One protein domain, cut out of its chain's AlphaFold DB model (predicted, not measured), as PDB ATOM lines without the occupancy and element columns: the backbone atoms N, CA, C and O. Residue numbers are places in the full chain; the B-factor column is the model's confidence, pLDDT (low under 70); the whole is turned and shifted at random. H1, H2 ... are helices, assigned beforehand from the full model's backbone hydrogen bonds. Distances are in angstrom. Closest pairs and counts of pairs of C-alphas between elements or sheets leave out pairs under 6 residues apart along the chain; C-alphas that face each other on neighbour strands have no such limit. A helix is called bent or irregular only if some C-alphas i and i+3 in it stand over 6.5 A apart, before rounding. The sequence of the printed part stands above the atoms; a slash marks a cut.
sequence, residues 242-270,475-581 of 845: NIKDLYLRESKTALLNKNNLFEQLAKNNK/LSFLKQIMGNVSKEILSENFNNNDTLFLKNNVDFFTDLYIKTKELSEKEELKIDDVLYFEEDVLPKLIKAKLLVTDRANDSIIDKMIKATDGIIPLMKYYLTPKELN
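Overview. This is residues 242 to 270 and 475 to 581 of the 845 residues of an uncharacterized protein of Polaribacter reichenbachii (UniProt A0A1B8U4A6). Long H6 lies in an up-and-down bundle with H3, H4 and H5b; H1 packs on H6, and short H2 crosses near H3. The printed part has 136 residues with six named helices, H1 to H6; the class is all helix. It is compact, radius of gyration of the C-alphas 15.2 A, spanning 51 by 30 by 25 A.

Along the chain. H6, residues 551 to 575, runs 36.0 A from C-alpha (46.625, -26.330, 7.879) to (44.747, -0.933, 33.343). H1 is 242 to 256, H2 259 to 267, H3 475 to 488. H4, 499 to 521, is irregular: C-alphas 504 and 507 are 7.9 A apart. H5, 527 to 547, one helix by hydrogen bonds, is bent, with C-alphas 535 and 538 6.7 A apart: H5a ends at 535, H5b begins at 538.

Arrangement. H6, the hub, touches H1, closest C-alphas Ala 254 and Gly 566, 4.8 A. O i to N i+4 pairs are within hydrogen-bond range throughout H1, H2, H3 and H5a, 17 of 19 in H4, 5 of 6 in H5b, 19 of 21 in H6.

Size, cuts and confidence. Residues 271 to 474 are cut out; C-alphas 270 and 475 are 16.9 A apart. Residues 255 to 270 are among those with pLDDT under 70.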
ATOM      1  N   ASN A 242      54.100  -5.844  42.495       72.38
ATOM      2  CA  ASN A 242      54.568  -7.199  42.177       72.38
ATOM      3  C   ASN A 242      53.639  -7.889  41.171       72.38
ATOM      4  O   ASN A 242      54.089  -8.641  40.310       72.38
ATOM      5  N   ILE A 243      52.348  -7.575  41.252       69.88
ATOM      6  CA  ILE A 243      51.317  -8.024  40.319       69.88
ATOM      7  C   ILE A 243      51.499  -7.359  38.950       69.88
ATOM      8  O   ILE A 243      51.493  -8.029  37.921       69.88
ATOM      9  N   LYS A 244      51.740  -6.045  38.919       73.81
ATOM     10  CA  LYS A 244      52.033  -5.328  37.672       73.81
ATOM     11  C   LYS A 244      53.276  -5.881  36.967       73.81
ATOM     12  O   LYS A 244      53.267  -6.077  35.752       73.81
ATOM     13  N   ASP A 245      54.321  -6.176  37.732       74.75
ATOM     14  CA  ASP A 245      55.564  -6.762  37.229       74.75
ATOM     15  C   ASP A 245      55.373  -8.220  36.772       74.75
ATOM     16  O   ASP A 245      56.032  -8.659  35.826       74.75
ATOM     17  N   LEU A 246      54.453  -8.968  37.393       77.00
ATOM     18  CA  LEU A 246      54.031 -10.285  36.916       77.00
ATOM     19  C   LEU A 246      53.360 -10.178  35.546       77.00
ATOM     20  O   LEU A 246      53.765 -10.896  34.643       77.00
ATOM     21  N   TYR A 247      52.391  -9.286  35.355       77.31
ATOM     22  CA  TYR A 247      51.707  -9.169  34.063       77.31
ATOM     23  C   TYR A 247      52.626  -8.746  32.937       77.31
ATOM     24  O   TYR A 247      52.548  -9.274  31.827       77.31
ATOM     25  N   LEU A 248      53.556  -7.843  33.241       75.94
ATOM     26  CA  LEU A 248      54.614  -7.502  32.307       75.94
ATOM     27  C   LEU A 248      55.456  -8.739  31.963       75.94
ATOM     28  O   LEU A 248      55.819  -8.921  30.806       75.94
ATOM     29  N   ARG A 249      55.742  -9.608  32.940       75.75
ATOM     30  CA  ARG A 249      56.472 -10.869  32.743       75.75
ATOM     31  C   ARG A 249      55.673 -11.912  31.959       75.75
ATOM     32  O   ARG A 249      56.252 -12.560  31.103       75.75
ATOM     33  N   GLU A 250      54.380 -12.066  32.212       75.19
ATOM     34  CA  GLU A 250      53.496 -12.982  31.477       75.19
ATOM     35  C   GLU A 250      53.343 -12.533  30.019       75.19
ATOM     36  O   GLU A 250      53.575 -13.328  29.110       75.19
ATOM     37  N   SER A 251      53.103 -11.233  29.795       76.06
ATOM     38  CA  SER A 251      53.106 -10.624  28.454       76.06
ATOM     39  C   SER A 251      54.433 -10.885  27.749       76.06
ATOM     40  O   SER A 251      54.471 -11.285  26.588       76.06
ATOM     41  N   LYS A 252      55.546 -10.689  28.468       71.88
ATOM     42  CA  LYS A 252      56.893 -10.985  27.983       71.88
ATOM     43  C   LYS A 252      57.015 -12.453  27.586       71.88
ATOM     44  O   LYS A 252      57.363 -12.718  26.450       71.88
ATOM     45  N   THR A 253      56.692 -13.413  28.441       75.31
ATOM     46  CA  THR A 253      56.813 -14.841  28.101       75.31
ATOM     47  C   THR A 253      55.976 -15.220  26.874       75.31
ATOM     48  O   THR A 253      56.452 -15.955  26.007       75.31
ATOM     49  N   ALA A 254      54.761 -14.678  26.755       72.31
ATOM     50  CA  ALA A 254      53.874 -14.947  25.624       72.31
ATOM     51  C   ALA A 254      54.372 -14.322  24.302       72.31
ATOM     52  O   ALA A 254      54.291 -14.959  23.244       72.31
ATOM     53  N   LEU A 255      54.927 -13.102  24.361       67.44
ATOM     54  CA  LEU A 255      55.338 -12.312  23.190       67.44
ATOM     55  C   LEU A 255      56.822 -12.498  22.801       67.44
ATOM     56  O   LEU A 255      57.147 -12.501  21.616       67.44
ATOM     57  N   LEU A 256      57.735 -12.670  23.765       62.75
ATOM     58  CA  LEU A 256      59.193 -12.770  23.566       62.75
ATOM     59  C   LEU A 256      59.634 -14.078  22.927       62.75
ATOM     60  O   LEU A 256      60.579 -14.067  22.141       62.75
ATOM     61  N   ASN A 257      58.940 -15.183  23.209       58.22
ATOM     62  CA  ASN A 257      59.251 -16.501  22.647       58.22
ATOM     63  C   ASN A 257      59.047 -16.574  21.115       58.22
ATOM     64  O   ASN A 257      59.134 -17.655  20.534       58.22
ATOM     65  N   LYS A 258      58.753 -15.451  20.439       58.62
ATOM     66  CA  LYS A 258      58.451 -15.386  19.006       58.62
ATOM     67  C   LYS A 258      59.054 -14.146  18.344       58.62
ATOM     68  O   LYS A 258      58.384 -13.130  18.167       58.62
ATOM     69  N   ASN A 259      60.303 -14.259  17.890       55.16
ATOM     70  CA  ASN A 259      60.976 -13.213  17.106       55.16
ATOM     71  C   ASN A 259      60.173 -12.788  15.850       55.16
ATOM     72  O   ASN A 259      60.176 -11.609  15.504       55.16
ATOM     73  N   ASN A 260      59.373 -13.687  15.259       59.06
ATOM     74  CA  ASN A 260      58.565 -13.403  14.065       59.06
ATOM     75  C   ASN A 260      57.494 -12.309  14.245       59.06
ATOM     76  O   ASN A 260      57.246 -11.562  13.303       59.06
ATOM     77  N   LEU A 261      56.852 -12.187  15.415       61.97
ATOM     78  CA  LEU A 261      55.783 -11.190  15.609       61.97
ATOM     79  C   LEU A 261      56.358  -9.768  15.628       61.97
ATOM     80  O   LEU A 261      55.838  -8.858  14.984       61.97
ATOM     81  N   PHE A 262      57.476  -9.598  16.330       61.72
ATOM     82  CA  PHE A 262      58.212  -8.340  16.383       61.72
ATOM     83  C   PHE A 262      58.812  -7.969  15.018       61.72
ATOM     84  O   PHE A 262      58.768  -6.802  14.630       61.72
ATOM     85  N   GLU A 263      59.294  -8.953  14.253       61.59
ATOM     86  CA  GLU A 263      59.749  -8.763  12.871       61.59
ATOM     87  C   GLU A 263      58.630  -8.327  11.918       61.59
ATOM     88  O   GLU A 263      58.838  -7.442  11.086       61.59
ATOM     89  N   GLN A 264      57.437  -8.914  12.035       64.56
ATOM     90  CA  GLN A 264      56.267  -8.547  11.230       64.56
ATOM     91  C   GLN A 264      55.760  -7.138  11.561       64.56
ATOM     92  O   GLN A 264      55.424  -6.376  10.655       64.56
ATOM     93  N   LEU A 265      55.753  -6.768  12.845       62.53
ATOM     94  CA  LEU A 265      55.388  -5.424  13.303       62.53
ATOM     95  C   LEU A 265      56.373  -4.355  12.804       62.53
ATOM     96  O   LEU A 265      55.944  -3.288  12.365       62.53
ATOM     97  N   ALA A 266      57.676  -4.653  12.806       59.09
ATOM     98  CA  ALA A 266      58.715  -3.734  12.338       59.09
ATOM     99  C   ALA A 266      58.662  -3.474  10.820       59.09
ATOM    100  O   ALA A 266      58.960  -2.368  10.382       59.09
ATOM    101  N   LYS A 267      58.268  -4.466  10.007       62.03
ATOM    102  CA  LYS A 267      58.228  -4.345   8.534       62.03
ATOM    103  C   LYS A 267      57.113  -3.436   8.006       62.03
ATOM    104  O   LYS A 267      57.248  -2.896   6.912       62.03
ATOM    105  N   ASN A 268      56.029  -3.266   8.761       56.41
ATOM    106  CA  ASN A 268      54.790  -2.663   8.263       56.41
ATOM    107  C   ASN A 268      54.544  -1.215   8.730       56.41
ATOM    108  O   ASN A 268      53.470  -0.683   8.457       56.41
ATOM    109  N   ASN A 269      55.488  -0.565   9.423       54.59
ATOM    110  CA  ASN A 269      55.252   0.750  10.037       54.59
ATOM    111  C   ASN A 269      56.425   1.727   9.870       54.59
ATOM    112  O   ASN A 269      57.583   1.324   9.907       54.59
ATOM    113  N   LYS A 270      56.114   3.025   9.702       55.56
ATOM    114  CA  LYS A 270      57.100   4.085   9.397       55.56
ATOM    115  C   LYS A 270      57.351   5.104  10.514       55.56
ATOM    116  O   LYS A 270      58.325   5.837  10.406       55.56
ATOM    117  N   LEU A 475      51.521   2.117  24.994       71.88
ATOM    118  CA  LEU A 475      50.157   1.742  24.592       71.88
ATOM    119  C   LEU A 475      50.024   1.573  23.066       71.88
ATOM    120  O   LEU A 475      49.215   0.768  22.602       71.88
ATOM    121  N   SER A 476      50.837   2.285  22.279       72.12
ATOM    122  CA  SER A 476      50.878   2.131  20.821       72.12
ATOM    123  C   SER A 476      51.267   0.714  20.384       72.12
ATOM    124  O   SER A 476      50.776   0.247  19.358       72.12
ATOM    125  N   PHE A 477      52.055  -0.015  21.181       73.81
ATOM    126  CA  PHE A 477      52.381  -1.417  20.921       73.81
ATOM    127  C   PHE A 477      51.144  -2.306  20.977       73.81
ATOM    128  O   PHE A 477      50.896  -3.085  20.058       73.81
ATOM    129  N   LEU A 478      50.336  -2.155  22.029       77.31
ATOM    130  CA  LEU A 478      49.081  -2.888  22.170       77.31
ATOM    131  C   LEU A 478      48.151  -2.596  20.986       77.31
ATOM    132  O   LEU A 478      47.626  -3.530  20.381       77.31
ATOM    133  N   LYS A 479      47.993  -1.317  20.622       81.50
ATOM    134  CA  LYS A 479      47.172  -0.896  19.475       81.50
ATOM    135  C   LYS A 479      47.623  -1.553  18.174       81.50
ATOM    136  O   LYS A 479      46.793  -2.013  17.397       81.50
ATOM    137  N   GLN A 480      48.932  -1.649  17.954       76.06
ATOM    138  CA  GLN A 480      49.484  -2.295  16.766       76.06
ATOM    139  C   GLN A 480      49.278  -3.809  16.760       76.06
ATOM    140  O   GLN A 480      48.953  -4.356  15.708       76.06
ATOM    141  N   ILE A 481      49.423  -4.496  17.901       76.88
ATOM    142  CA  ILE A 481      49.107  -5.930  17.955       76.88
ATOM    143  C   ILE A 481      47.617  -6.136  17.656       76.88
ATOM    144  O   ILE A 481      47.294  -6.975  16.821       76.88
ATOM    145  N   MET A 482      46.723  -5.334  18.246       81.19
ATOM    146  CA  MET A 482      45.283  -5.393  17.954       81.19
ATOM    147  C   MET A 482      44.983  -5.142  16.470       81.19
ATOM    148  O   MET A 482      44.217  -5.886  15.864       81.19
ATOM    149  N   GLY A 483      45.643  -4.155  15.860       81.38
ATOM    150  CA  GLY A 483      45.531  -3.873  14.428       81.38
ATOM    151  C   GLY A 483      46.098  -4.975  13.525       81.38
ATOM    152  O   GLY A 483      45.672  -5.121  12.384       81.38
ATOM    153  N   ASN A 484      47.050  -5.776  14.004       75.44
ATOM    154  CA  ASN A 484      47.530  -6.949  13.274       75.44
ATOM    155  C   ASN A 484      46.596  -8.149  13.437       75.44
ATOM    156  O   ASN A 484      46.364  -8.858  12.462       75.44
ATOM    157  N   VAL A 485      46.034  -8.358  14.631       78.88
ATOM    158  CA  VAL A 485      45.002  -9.379  14.852       78.88
ATOM    159  C   VAL A 485      43.800  -9.096  13.951       78.88
ATOM    160  O   VAL A 485      43.362 -10.000  13.253       78.88
ATOM    161  N   SER A 486      43.339  -7.843  13.863       81.56
ATOM    162  CA  SER A 486      42.239  -7.472  12.961       81.56
ATOM    163  C   SER A 486      42.562  -7.756  11.490       81.56
ATOM    164  O   SER A 486      41.712  -8.261  10.761       81.56
ATOM    165  N   LYS A 487      43.803  -7.513  11.048       80.94
ATOM    166  CA  LYS A 487      44.242  -7.843   9.682       80.94
ATOM    167  C   LYS A 487      44.247  -9.342   9.400       80.94
ATOM    168  O   LYS A 487      43.833  -9.724   8.314       80.94
ATOM    169  N   GLU A 488      44.687 -10.176  10.342       78.25
ATOM    170  CA  GLU A 488      44.697 -11.640  10.167       78.25
ATOM    171  C   GLU A 488      43.267 -12.219  10.107       78.25
ATOM    172  O   GLU A 488      43.069 -13.261   9.493       78.25
ATOM    173  N   ILE A 489      42.259 -11.535  10.670       76.81
ATOM    174  CA  ILE A 489      40.844 -11.966  10.650       76.81
ATOM    175  C   ILE A 489      40.168 -11.760   9.281       76.81
ATOM    176  O   ILE A 489      39.114 -12.336   9.014       76.81
ATOM    177  N   LEU A 490      40.759 -10.965   8.384       75.69
ATOM    178  CA  LEU A 490      40.172 -10.703   7.068       75.69
ATOM    179  C   LEU A 490      40.005 -11.995   6.254       75.69
ATOM    180  O   LEU A 490      40.918 -12.815   6.172       75.69
ATOM    181  N   SER A 491      38.833 -12.135   5.621       60.00
ATOM    182  CA  SER A 491      38.418 -13.341   4.882       60.00
ATOM    183  C   SER A 491      39.410 -13.800   3.810       60.00
ATOM    184  O   SER A 491      39.542 -14.995   3.585       60.00
ATOM    185  N   GLU A 492      40.165 -12.874   3.214       62.88
ATOM    186  CA  GLU A 492      41.195 -13.156   2.206       62.88
ATOM    187  C   GLU A 492      42.350 -14.025   2.732       62.88
ATOM    188  O   GLU A 492      43.063 -14.641   1.943       62.88
ATOM    189  N   ASN A 493      42.536 -14.096   4.054       67.06
ATOM    190  CA  ASN A 493      43.569 -14.929   4.664       67.06
ATOM    191  C   ASN A 493      43.102 -16.367   4.899       67.06
ATOM    192  O   ASN A 493      43.938 -17.264   4.974       67.06
ATOM    193  N   PHE A 494      41.794 -16.600   5.030       77.81
ATOM    194  CA  PHE A 494      41.266 -17.926   5.317       77.81
ATOM    195  C   PHE A 494      41.048 -18.726   4.035       77.81
ATOM    196  O   PHE A 494      40.503 -18.244   3.044       77.81
ATOM    197  N   ASN A 495      41.443 -19.996   4.063       77.75
ATOM    198  CA  ASN A 495      41.167 -20.923   2.984       77.75
ATOM    199  C   ASN A 495      39.668 -21.249   2.945       77.75
ATOM    200  O   ASN A 495      39.142 -21.914   3.843       77.75
ATOM    201  N   ASN A 496      39.007 -20.830   1.863       74.19
ATOM    202  CA  ASN A 496      37.580 -21.043   1.614       74.19
ATOM    203  C   ASN A 496      37.181 -22.524   1.521       74.19
ATOM    204  O   ASN A 496      35.997 -22.840   1.606       74.19
ATOM    205  N   ASN A 497      38.142 -23.440   1.370       73.75
ATOM    206  CA  ASN A 497      37.866 -24.875   1.318       73.75
ATOM    207  C   ASN A 497      37.435 -25.453   2.680       73.75
ATOM    208  O   ASN A 497      36.776 -26.490   2.708       73.75
ATOM    209  N   ASP A 498      37.722 -24.774   3.799       77.75
ATOM    210  CA  ASP A 498      37.276 -25.172   5.145       77.75
ATOM    211  C   ASP A 498      35.901 -24.558   5.480       77.75
ATOM    212  O   ASP A 498      35.710 -23.796   6.432       77.75
ATOM    213  N   THR A 499      34.920 -24.844   4.622       75.31
ATOM    214  CA  THR A 499      33.592 -24.203   4.634       75.31
ATOM    215  C   THR A 499      32.826 -24.432   5.936       75.31
ATOM    216  O   THR A 499      32.120 -23.532   6.392       75.31
ATOM    217  N   LEU A 500      32.953 -25.612   6.552       79.44
ATOM    218  CA  LEU A 500      32.261 -25.938   7.802       79.44
ATOM    219  C   LEU A 500      32.833 -25.154   8.990       79.44
ATOM    220  O   LEU A 500      32.070 -24.619   9.797       79.44
ATOM    221  N   PHE A 501      34.161 -25.047   9.076       85.31
ATOM    222  CA  PHE A 501      34.839 -24.228  10.076       85.31
ATOM    223  C   PHE A 501      34.429 -22.757   9.956       85.31
ATOM    224  O   PHE A 501      34.007 -22.156  10.948       85.31
ATOM    225  N   LEU A 502      34.497 -22.194   8.745       82.31
ATOM    226  CA  LEU A 502      34.165 -20.789   8.504       82.31
ATOM    227  C   LEU A 502      32.697 -20.504   8.811       82.31
ATOM    228  O   LEU A 502      32.402 -19.566   9.545       82.31
ATOM    229  N   LYS A 503      31.778 -21.359   8.349       83.25
ATOM    230  CA  LYS A 503      30.340 -21.211   8.618       83.25
ATOM    231  C   LYS A 503      30.024 -21.193  10.114       83.25
ATOM    232  O   LYS A 503      29.168 -20.428  10.539       83.25
ATOM    233  N   ASN A 504      30.722 -22.000  10.909       83.69
ATOM    234  CA  ASN A 504      30.473 -22.104  12.349       83.69
ATOM    235  C   ASN A 504      31.099 -20.968  13.176       83.69
ATOM    236  O   ASN A 504      30.771 -20.842  14.354       83.69
ATOM    237  N   ASN A 505      32.005 -20.170  12.599       86.62
ATOM    238  CA  ASN A 505      32.765 -19.153  13.334       86.62
ATOM    239  C   ASN A 505      32.709 -17.748  12.703       86.62
ATOM    240  O   ASN A 505      33.317 -16.828  13.246       86.62
ATOM    241  N   VAL A 506      31.989 -17.551  11.592       85.06
ATOM    242  CA  VAL A 506      31.969 -16.275  10.852       85.06
ATOM    243  C   VAL A 506      31.456 -15.103  11.693       85.06
ATOM    244  O   VAL A 506      32.076 -14.042  11.687       85.06
ATOM    245  N   ASP A 507      30.393 -15.306  12.475       85.56
ATOM    246  CA  ASP A 507      29.831 -14.265  13.344       85.56
ATOM    247  C   ASP A 507      30.843 -13.870  14.425       85.56
ATOM    248  O   ASP A 507      31.124 -12.695  14.640       85.56
ATOM    249  N   PHE A 508      31.489 -14.872  15.031       89.69
ATOM    250  CA  PHE A 508      32.534 -14.652  16.022       89.69
ATOM    251  C   PHE A 508      33.734 -13.886  15.448       89.69
ATOM    252  O   PHE A 508      34.215 -12.947  16.082       89.69
ATOM    253  N   PHE A 509      34.220 -14.255  14.260       88.25
ATOM    254  CA  PHE A 509      35.329 -13.549  13.617       88.25
ATOM    255  C   PHE A 509      34.944 -12.130  13.201       88.25
ATOM    256  O   PHE A 509      35.753 -11.217  13.345       88.25
ATOM    257  N   THR A 510      33.708 -11.919  12.758       85.06
ATOM    258  CA  THR A 510      33.194 -10.585  12.428       85.06
ATOM    259  C   THR A 510      33.174  -9.687  13.665       85.06
ATOM    260  O   THR A 510      33.740  -8.591  13.636       85.06
ATOM    261  N   ASP A 511      32.629 -10.178  14.777       86.69
ATOM    262  CA  ASP A 511      32.624  -9.461  16.056       86.69
ATOM    263  C   ASP A 511      34.048  -9.167  16.541       86.69
ATOM    264  O   ASP A 511      34.365  -8.045  16.950       86.69
ATOM    265  N   LEU A 512      34.940 -10.159  16.450       88.31
ATOM    266  CA  LEU A 512      36.332 -10.013  16.855       88.31
ATOM    267  C   LEU A 512      37.068  -8.976  15.997       88.31
ATOM    268  O   LEU A 512      37.841  -8.180  16.535       88.31
ATOM    269  N   TYR A 513      36.825  -8.941  14.683       88.50
ATOM    270  CA  TYR A 513      37.387  -7.937  13.776       88.50
ATOM    271  C   TYR A 513      36.959  -6.523  14.173       88.50
ATOM    272  O   TYR A 513      37.809  -5.643  14.328       88.50
ATOM    273  N   ILE A 514      35.656  -6.311  14.384       85.38
ATOM    274  CA  ILE A 514      35.115  -5.007  14.787       85.38
ATOM    275  C   ILE A 514      35.762  -4.577  16.104       85.38
ATOM    276  O   ILE A 514      36.316  -3.480  16.195       85.38
ATOM    277  N   LYS A 515      35.790  -5.467  17.102       85.88
ATOM    278  CA  LYS A 515      36.292  -5.123  18.434       85.88
ATOM    279  C   LYS A 515      37.793  -4.863  18.474       85.88
ATOM    280  O   LYS A 515      38.242  -3.922  19.130       85.88
ATOM    281  N   THR A 516      38.584  -5.665  17.766       85.00
ATOM    282  CA  THR A 516      40.040  -5.462  17.659       85.00
ATOM    283  C   THR A 516      40.373  -4.169  16.915       85.00
ATOM    284  O   THR A 516      41.290  -3.453  17.323       85.00
ATOM    285  N   LYS A 517      39.598  -3.815  15.880       84.88
ATOM    286  CA  LYS A 517      39.741  -2.545  15.159       84.88
ATOM    287  C   LYS A 517      39.400  -1.344  16.042       84.88
ATOM    288  O   LYS A 517      40.243  -0.460  16.181       84.88
ATOM    289  N   GLU A 518      38.250  -1.357  16.717       85.88
ATOM    290  CA  GLU A 518      37.866  -0.316  17.683       85.88
ATOM    291  C   GLU A 518      38.961  -0.091  18.735       85.88
ATOM    292  O   GLU A 518      39.358   1.042  19.005       85.88
ATOM    293  N   LEU A 519      39.499  -1.171  19.311       83.25
ATOM    294  CA  LEU A 519      40.540  -1.089  20.341       83.25
ATOM    295  C   LEU A 519      41.878  -0.577  19.821       83.25
ATOM    296  O   LEU A 519      42.615   0.060  20.575       83.25
ATOM    297  N   SER A 520      42.196  -0.830  18.552       82.12
ATOM    298  CA  SER A 520      43.402  -0.284  17.926       82.12
ATOM    299  C   SER A 520      43.348   1.242  17.777       82.12
ATOM    300  O   SER A 520      44.390   1.897  17.784       82.12
ATOM    301  N   GLU A 521      42.146   1.819  17.726       82.06
ATOM    302  CA  GLU A 521      41.917   3.255  17.529       82.06
ATOM    303  C   GLU A 521      41.643   3.991  18.855       82.06
ATOM    304  O   GLU A 521      42.048   5.143  19.028       82.06
ATOM    305  N   LYS A 522      41.053   3.311  19.844       80.44
ATOM    306  CA  LYS A 522      40.617   3.872  21.135       80.44
ATOM    307  C   LYS A 522      41.738   4.563  21.924       80.44
ATOM    308  O   LYS A 522      42.832   4.025  22.078       80.44
ATOM    309  N   GLU A 523      41.477   5.748  22.475       74.38
ATOM    310  CA  GLU A 523      42.457   6.480  23.302       74.38
ATOM    311  C   GLU A 523      42.665   5.845  24.683       74.38
ATOM    312  O   GLU A 523      43.796   5.774  25.164       74.38
ATOM    313  N   GLU A 524      41.596   5.315  25.282       74.38
ATOM    314  CA  GLU A 524      41.609   4.723  26.619       74.38
ATOM    315  C   GLU A 524      41.022   3.308  26.621       74.38
ATOM    316  O   GLU A 524      39.926   3.060  26.111       74.38
ATOM    317  N   LEU A 525      41.739   2.370  27.241       78.31
ATOM    318  CA  LEU A 525      41.247   1.014  27.476       78.31
ATOM    319  C   LEU A 525      40.267   1.000  28.649       78.31
ATOM    320  O   LEU A 525      40.464   1.698  29.643       78.31
ATOM    321  N   LYS A 526      39.252   0.143  28.564       79.50
ATOM    322  CA  LYS A 526      38.319  -0.154  29.653       79.50
ATOM    323  C   LYS A 526      38.502  -1.591  30.120       79.50
ATOM    324  O   LYS A 526      38.999  -2.443  29.389       79.50
ATOM    325  N   ILE A 527      38.060  -1.872  31.341       70.25
ATOM    326  CA  ILE A 527      38.145  -3.222  31.899       70.25
ATOM    327  C   ILE A 527      37.298  -4.238  31.128       70.25
ATOM    328  O   ILE A 527      37.737  -5.369  30.938       70.25
ATOM    329  N   ASP A 528      36.145  -3.813  30.611       74.25
ATOM    330  CA  ASP A 528      35.272  -4.659  29.793       74.25
ATOM    331  C   ASP A 528      35.982  -5.138  28.521       74.25
ATOM    332  O   ASP A 528      35.727  -6.241  28.046       74.25
ATOM    333  N   ASP A 529      36.941  -4.353  28.014       85.12
ATOM    334  CA  ASP A 529      37.758  -4.757  26.874       85.12
ATOM    335  C   ASP A 529      38.669  -5.942  27.251       85.12
ATOM    336  O   ASP A 529      38.854  -6.847  26.451       85.12
ATOM    337  N   VAL A 530      39.215  -5.993  28.474       83.50
ATOM    338  CA  VAL A 530      40.014  -7.146  28.939       83.50
ATOM    339  C   VAL A 530      39.150  -8.371  29.161       83.50
ATOM    340  O   VAL A 530      39.544  -9.464  28.758       83.50
ATOM    341  N   LEU A 531      37.996  -8.194  29.808       78.31
ATOM    342  CA  LEU A 531      37.090  -9.299  30.112       78.31
ATOM    343  C   LEU A 531      36.566  -9.945  28.831       78.31
ATOM    344  O   LEU A 531      36.610 -11.163  28.729       78.31
ATOM    345  N   TYR A 532      36.203  -9.154  27.819       85.56
ATOM    346  CA  TYR A 532      35.827  -9.684  26.508       85.56
ATOM    347  C   TYR A 532      36.933 -10.570  25.907       85.56
ATOM    348  O   TYR A 532      36.668 -11.687  25.469       85.56
ATOM    349  N   PHE A 533      38.197 -10.129  25.928       87.88
ATOM    350  CA  PHE A 533      39.282 -10.946  25.370       87.88
ATOM    351  C   PHE A 533      39.565 -12.209  26.194       87.88
ATOM    352  O   PHE A 533      39.826 -13.270  25.626       87.88
ATOM    353  N   GLU A 534      39.521 -12.101  27.520       84.50
ATOM    354  CA  GLU A 534      39.851 -13.195  28.436       84.50
ATOM    355  C   GLU A 534      38.737 -14.243  28.551       84.50
ATOM    356  O   GLU A 534      39.030 -15.437  28.580       84.50
ATOM    357  N   GLU A 535      37.480 -13.811  28.631       84.38
ATOM    358  CA  GLU A 535      36.333 -14.666  28.954       84.38
ATOM    359  C   GLU A 535      35.555 -15.096  27.702       84.38
ATOM    360  O   GLU A 535      35.048 -16.216  27.673       84.38
ATOM    361  N   ASP A 536      35.538 -14.283  26.636       86.06
ATOM    362  CA  ASP A 536      34.827 -14.613  25.395       86.06
ATOM    363  C   ASP A 536      35.769 -15.022  24.257       86.06
ATOM    364  O   ASP A 536      35.608 -16.095  23.670       86.06
ATOM    365  N   VAL A 537      36.753 -14.183  23.917       89.56
ATOM    366  CA  VAL A 537      37.571 -14.367  22.704       89.56
ATOM    367  C   VAL A 537      38.518 -15.549  22.824       89.56
ATOM    368  O   VAL A 537      38.511 -16.418  21.954       89.56
ATOM    369  N   LEU A 538      39.344 -15.600  23.873       88.50
ATOM    370  CA  LEU A 538      40.357 -16.646  24.015       88.50
ATOM    371  C   LEU A 538      39.730 -18.055  24.059       88.50
ATOM    372  O   LEU A 538      40.175 -18.911  23.287       88.50
ATOM    373  N   PRO A 539      38.665 -18.320  24.846       90.50
ATOM    374  CA  PRO A 539      37.999 -19.621  24.829       90.50
ATOM    375  C   PRO A 539      37.371 -19.961  23.474       90.50
ATOM    376  O   PRO A 539      37.484 -21.102  23.017       90.50
ATOM    377  N   LYS A 540      36.744 -18.988  22.794       90.62
ATOM    378  CA  LYS A 540      36.161 -19.201  21.458       90.62
ATOM    379  C   LYS A 540      37.226 -19.473  20.401       90.62
ATOM    380  O   LYS A 540      37.015 -20.365  19.589       90.62
ATOM    381  N   LEU A 541      38.382 -18.808  20.443       89.38
ATOM    382  CA  LEU A 541      39.512 -19.108  19.555       89.38
ATOM    383  C   LEU A 541      40.065 -20.518  19.792       89.38
ATOM    384  O   LEU A 541      40.322 -21.239  18.831       89.38
ATOM    385  N   ILE A 542      40.209 -20.939  21.053       89.00
ATOM    386  CA  ILE A 542      40.634 -22.308  21.392       89.00
ATOM    387  C   ILE A 542      39.623 -23.326  20.854       89.00
ATOM    388  O   ILE A 542      40.015 -24.316  20.239       89.00
ATOM    389  N   LYS A 543      38.321 -23.069  21.023       88.31
ATOM    390  CA  LYS A 543      37.259 -23.922  20.474       88.31
ATOM    391  C   LYS A 543      37.278 -23.947  18.944       88.31
ATOM    392  O   LYS A 543      37.150 -25.017  18.361       88.31
ATOM    393  N   ALA A 544      37.465 -22.793  18.306       86.38
ATOM    394  CA  ALA A 544      37.567 -22.665  16.858       86.38
ATOM    395  C   ALA A 544      38.749 -23.483  16.323       86.38
ATOM    396  O   ALA A 544      38.582 -24.224  15.359       86.38
ATOM    397  N   LYS A 545      39.901 -23.448  17.006       87.50
ATOM    398  CA  LYS A 545      41.079 -24.251  16.656       87.50
ATOM    399  C   LYS A 545      40.793 -25.753  16.629       87.50
ATOM    400  O   LYS A 545      41.269 -26.441  15.738       87.50
ATOM    401  N   LEU A 546      39.998 -26.264  17.570       85.31
ATOM    402  CA  LEU A 546      39.627 -27.687  17.606       85.31
ATOM    403  C   LEU A 546      38.774 -28.124  16.402       85.31
ATOM    404  O   LEU A 546      38.659 -29.319  16.149       85.31
ATOM    405  N   LEU A 547      38.158 -27.174  15.693       82.94
ATOM    406  CA  LEU A 547      37.269 -27.415  14.555       82.94
ATOM    407  C   LEU A 547      37.927 -27.133  13.199       82.94
ATOM    408  O   LEU A 547      37.308 -27.403  12.173       82.94
ATOM    409  N   VAL A 548      39.142 -26.578  13.184       86.44
ATOM    410  CA  VAL A 548      39.885 -26.327  11.948       86.44
ATOM    411  C   VAL A 548      40.375 -27.644  11.360       86.44
ATOM    412  O   VAL A 548      40.964 -28.470  12.058       86.44
ATOM    413  N   THR A 549      40.186 -27.811  10.054       82.19
ATOM    414  CA  THR A 549      40.678 -28.982   9.315       82.19
ATOM    415  C   THR A 549      41.802 -28.628   8.341       82.19
ATOM    416  O   THR A 549      42.649 -29.473   8.037       82.19
ATOM    417  N   ASP A 550      41.867 -27.371   7.895       88.44
ATOM    418  CA  ASP A 550      42.902 -26.870   6.993       88.44
ATOM    419  C   ASP A 550      44.152 -26.349   7.734       88.44
ATOM    420  O   ASP A 550      44.074 -25.582   8.692       88.44
ATOM    421  N   ARG A 551      45.346 -26.720   7.250       83.06
ATOM    422  CA  ARG A 551      46.625 -26.330   7.879       83.06
ATOM    423  C   ARG A 551      46.925 -24.830   7.801       83.06
ATOM    424  O   ARG A 551      47.605 -24.314   8.689       83.06
ATOM    425  N   ALA A 552      46.493 -24.139   6.746       80.81
ATOM    426  CA  ALA A 552      46.705 -22.698   6.620       80.81
ATOM    427  C   ALA A 552      45.804 -21.946   7.609       80.81
ATOM    428  O   ALA A 552      46.292 -21.084   8.342       80.81
ATOM    429  N   ASN A 553      44.539 -22.359   7.718       83.94
ATOM    430  CA  ASN A 553      43.609 -21.845   8.723       83.94
ATOM    431  C   ASN A 553      44.088 -22.137  10.151       83.94
ATOM    432  O   ASN A 553      44.010 -21.253  11.003       83.94
ATOM    433  N   ASP A 554      44.656 -23.320  10.413       85.12
ATOM    434  CA  ASP A 554      45.164 -23.680  11.747       85.12
ATOM    435  C   ASP A 554      46.295 -22.737  12.145       85.12
ATOM    436  O   ASP A 554      46.278 -22.176  13.236       85.12
ATOM    437  N   SER A 555      47.216 -22.458  11.214       82.69
ATOM    438  CA  SER A 555      48.300 -21.496  11.422       82.69
ATOM    439  C   SER A 555      47.787 -20.095  11.770       82.69
ATOM    440  O   SER A 555      48.340 -19.442  12.659       82.69
ATOM    441  N   ILE A 556      46.724 -19.640  11.104       83.06
ATOM    442  CA  ILE A 556      46.100 -18.330  11.338       83.06
ATOM    443  C   ILE A 556      45.463 -18.276  12.729       83.06
ATOM    444  O   ILE A 556      45.766 -17.366  13.507       83.06
ATOM    445  N   ILE A 557      44.660 -19.277  13.095       83.94
ATOM    446  CA  ILE A 557      44.041 -19.354  14.426       83.94
ATOM    447  C   ILE A 557      45.096 -19.461  15.523       83.94
ATOM    448  O   ILE A 557      44.982 -18.812  16.564       83.94
ATOM    449  N   ASP A 558      46.180 -20.187  15.271       84.12
ATOM    450  CA  ASP A 558      47.300 -20.266  16.194       84.12
ATOM    451  C   ASP A 558      47.926 -18.898  16.458       84.12
ATOM    452  O   ASP A 558      48.190 -18.548  17.612       84.12
ATOM    453  N   LYS A 559      48.160 -18.100  15.408       81.69
ATOM    454  CA  LYS A 559      48.657 -16.726  15.562       81.69
ATOM    455  C   LYS A 559      47.682 -15.876  16.374       81.69
ATOM    456  O   LYS A 559      48.138 -15.142  17.249       81.69
ATOM    457  N   MET A 560      46.373 -15.997  16.131       84.12
ATOM    458  CA  MET A 560      45.341 -15.248  16.859       84.12
ATOM    459  C   MET A 560      45.297 -15.611  18.342       84.12
ATOM    460  O   MET A 560      45.299 -14.708  19.179       84.12
ATOM    461  N   ILE A 561      45.321 -16.905  18.687       85.06
ATOM    462  CA  ILE A 561      45.380 -17.373  20.084       85.06
ATOM    463  C   ILE A 561      46.629 -16.816  20.754       85.06
ATOM    464  O   ILE A 561      46.546 -16.209  21.814       85.06
ATOM    465  N   LYS A 562      47.789 -16.968  20.110       80.81
ATOM    466  CA  LYS A 562      49.081 -16.525  20.649       80.81
ATOM    467  C   LYS A 562      49.129 -15.009  20.867       80.81
ATOM    468  O   LYS A 562      49.686 -14.563  21.866       80.81
ATOM    469  N   ALA A 563      48.580 -14.226  19.940       80.50
ATOM    470  CA  ALA A 563      48.489 -12.777  20.078       80.50
ATOM    471  C   ALA A 563      47.526 -12.392  21.210       80.50
ATOM    472  O   ALA A 563      47.887 -11.582  22.058       80.50
ATOM    473  N   THR A 564      46.351 -13.021  21.267       84.00
ATOM    474  CA  THR A 564      45.330 -12.789  22.302       84.00
ATOM    475  C   THR A 564      45.854 -13.115  23.701       84.00
ATOM    476  O   THR A 564      45.745 -12.293  24.608       84.00
ATOM    477  N   ASP A 565      46.508 -14.265  23.856       82.62
ATOM    478  CA  ASP A 565      47.110 -14.729  25.110       82.62
ATOM    479  C   ASP A 565      48.225 -13.790  25.607       82.62
ATOM    480  O   ASP A 565      48.352 -13.542  26.801       82.62
ATOM    481  N   GLY A 566      48.995 -13.179  24.696       80.62
ATOM    482  CA  GLY A 566      49.993 -12.162  25.052       80.62
ATOM    483  C   GLY A 566      49.417 -10.767  25.311       80.62
ATOM    484  O   GLY A 566      49.971 -10.003  26.105       80.62
ATOM    485  N   ILE A 567      48.303 -10.426  24.665       84.12
ATOM    486  CA  ILE A 567      47.626  -9.135  24.800       84.12
ATOM    487  C   ILE A 567      46.862  -9.031  26.123       84.12
ATOM    488  O   ILE A 567      46.873  -7.965  26.736       84.12
ATOM    489  N   ILE A 568      46.223 -10.104  26.596       84.12
ATOM    490  CA  ILE A 568      45.420 -10.064  27.828       84.12
ATOM    491  C   ILE A 568      46.257  -9.591  29.034       84.12
ATOM    492  O   ILE A 568      45.865  -8.598  29.655       84.12
ATOM    493  N   PRO A 569      47.424 -10.193  29.363       81.81
ATOM    494  CA  PRO A 569      48.299  -9.705  30.433       81.81
ATOM    495  C   PRO A 569      48.813  -8.280  30.177       81.81
ATOM    496  O   PRO A 569      49.048  -7.516  31.114       81.81
ATOM    497  N   LEU A 570      48.931  -7.872  28.915       81.06
ATOM    498  CA  LEU A 570      49.399  -6.543  28.555       81.06
ATOM    499  C   LEU A 570      48.336  -5.464  28.805       81.06
ATOM    500  O   LEU A 570      48.618  -4.435  29.417       81.06
ATOM    501  N   MET A 571      47.092  -5.701  28.394       82.62
ATOM    502  CA  MET A 571      45.964  -4.817  28.704       82.62
ATOM    503  C   MET A 571      45.779  -4.691  30.223       82.62
ATOM    504  O   MET A 571      45.619  -3.593  30.753       82.62
ATOM    505  N   LYS A 572      45.912  -5.815  30.929       79.38
ATOM    506  CA  LYS A 572      45.967  -5.933  32.392       79.38
ATOM    507  C   LYS A 572      47.063  -5.054  33.019       79.38
ATOM    508  O   LYS A 572      46.805  -4.312  33.974       79.38
ATOM    509  N   TYR A 573      48.269  -5.042  32.450       81.06
ATOM    510  CA  TYR A 573      49.357  -4.143  32.859       81.06
ATOM    511  C   TYR A 573      48.991  -2.654  32.703       81.06
ATOM    512  O   TYR A 573      49.248  -1.862  33.619       81.06
ATOM    513  N   TYR A 574      48.376  -2.273  31.577       76.31
ATOM    514  CA  TYR A 574      47.977  -0.884  31.301       76.31
ATOM    515  C   TYR A 574      46.854  -0.387  32.199       76.31
ATOM    516  O   TYR A 574      46.909   0.752  32.663       76.31
ATOM    517  N   LEU A 575      45.878  -1.247  32.475       75.81
ATOM    518  CA  LEU A 575      44.747  -0.933  33.343       75.81
ATOM    519  C   LEU A 575      45.108  -0.940  34.828       75.81
ATOM    520  O   LEU A 575      44.344  -0.424  35.632       75.81
ATOM    521  N   THR A 576      46.271  -1.477  35.217       72.00
ATOM    522  CA  THR A 576      46.714  -1.432  36.617       72.00
ATOM    523  C   THR A 576      47.051   0.017  37.008       72.00
ATOM    524  O   THR A 576      48.059   0.551  36.504       72.00
ATOM    525  N   PRO A 577      46.283   0.655  37.921       67.06
ATOM    526  CA  PRO A 577      46.420   2.081  38.211       67.06
ATOM    527  C   PRO A 577      47.823   2.429  38.708       67.06
ATOM    528  O   PRO A 577      48.320   1.854  39.679       67.06
ATOM    529  N   LYS A 578      48.481   3.392  38.053       69.38
ATOM    530  CA  LYS A 578      49.858   3.797  38.400       69.38
ATOM    531  C   LYS A 578      49.935   4.380  39.811       69.38
ATOM    532  O   LYS A 578      50.964   4.270  40.476       69.38
ATOM    533  N   GLU A 579      48.849   4.993  40.260       64.88
ATOM    534  CA  GLU A 579      48.671   5.568  41.586       64.88
ATOM    535  C   GLU A 579      48.773   4.513  42.699       64.88
ATOM    536  O   GLU A 579      49.268   4.839  43.774       64.88
ATOM    537  N   LEU A 580      48.409   3.257  42.413       66.19
ATOM    538  CA  LEU A 580      48.334   2.161  43.384       66.19
ATOM    539  C   LEU A 580      49.598   1.288  43.444       66.19
ATOM    540  O   LEU A 580      49.669   0.373  44.256       66.19
ATOM    541  N   ASN A 581      50.621   1.560  42.624       68.94
ATOM    542  CA  ASN A 581      51.848   0.750  42.589       68.94
ATOM    543  C   ASN A 581      52.544   0.637  43.963       68.94
ATOM    544  O   ASN A 581      53.235  -0.341  44.228       68.94
TER     545      ASN A 581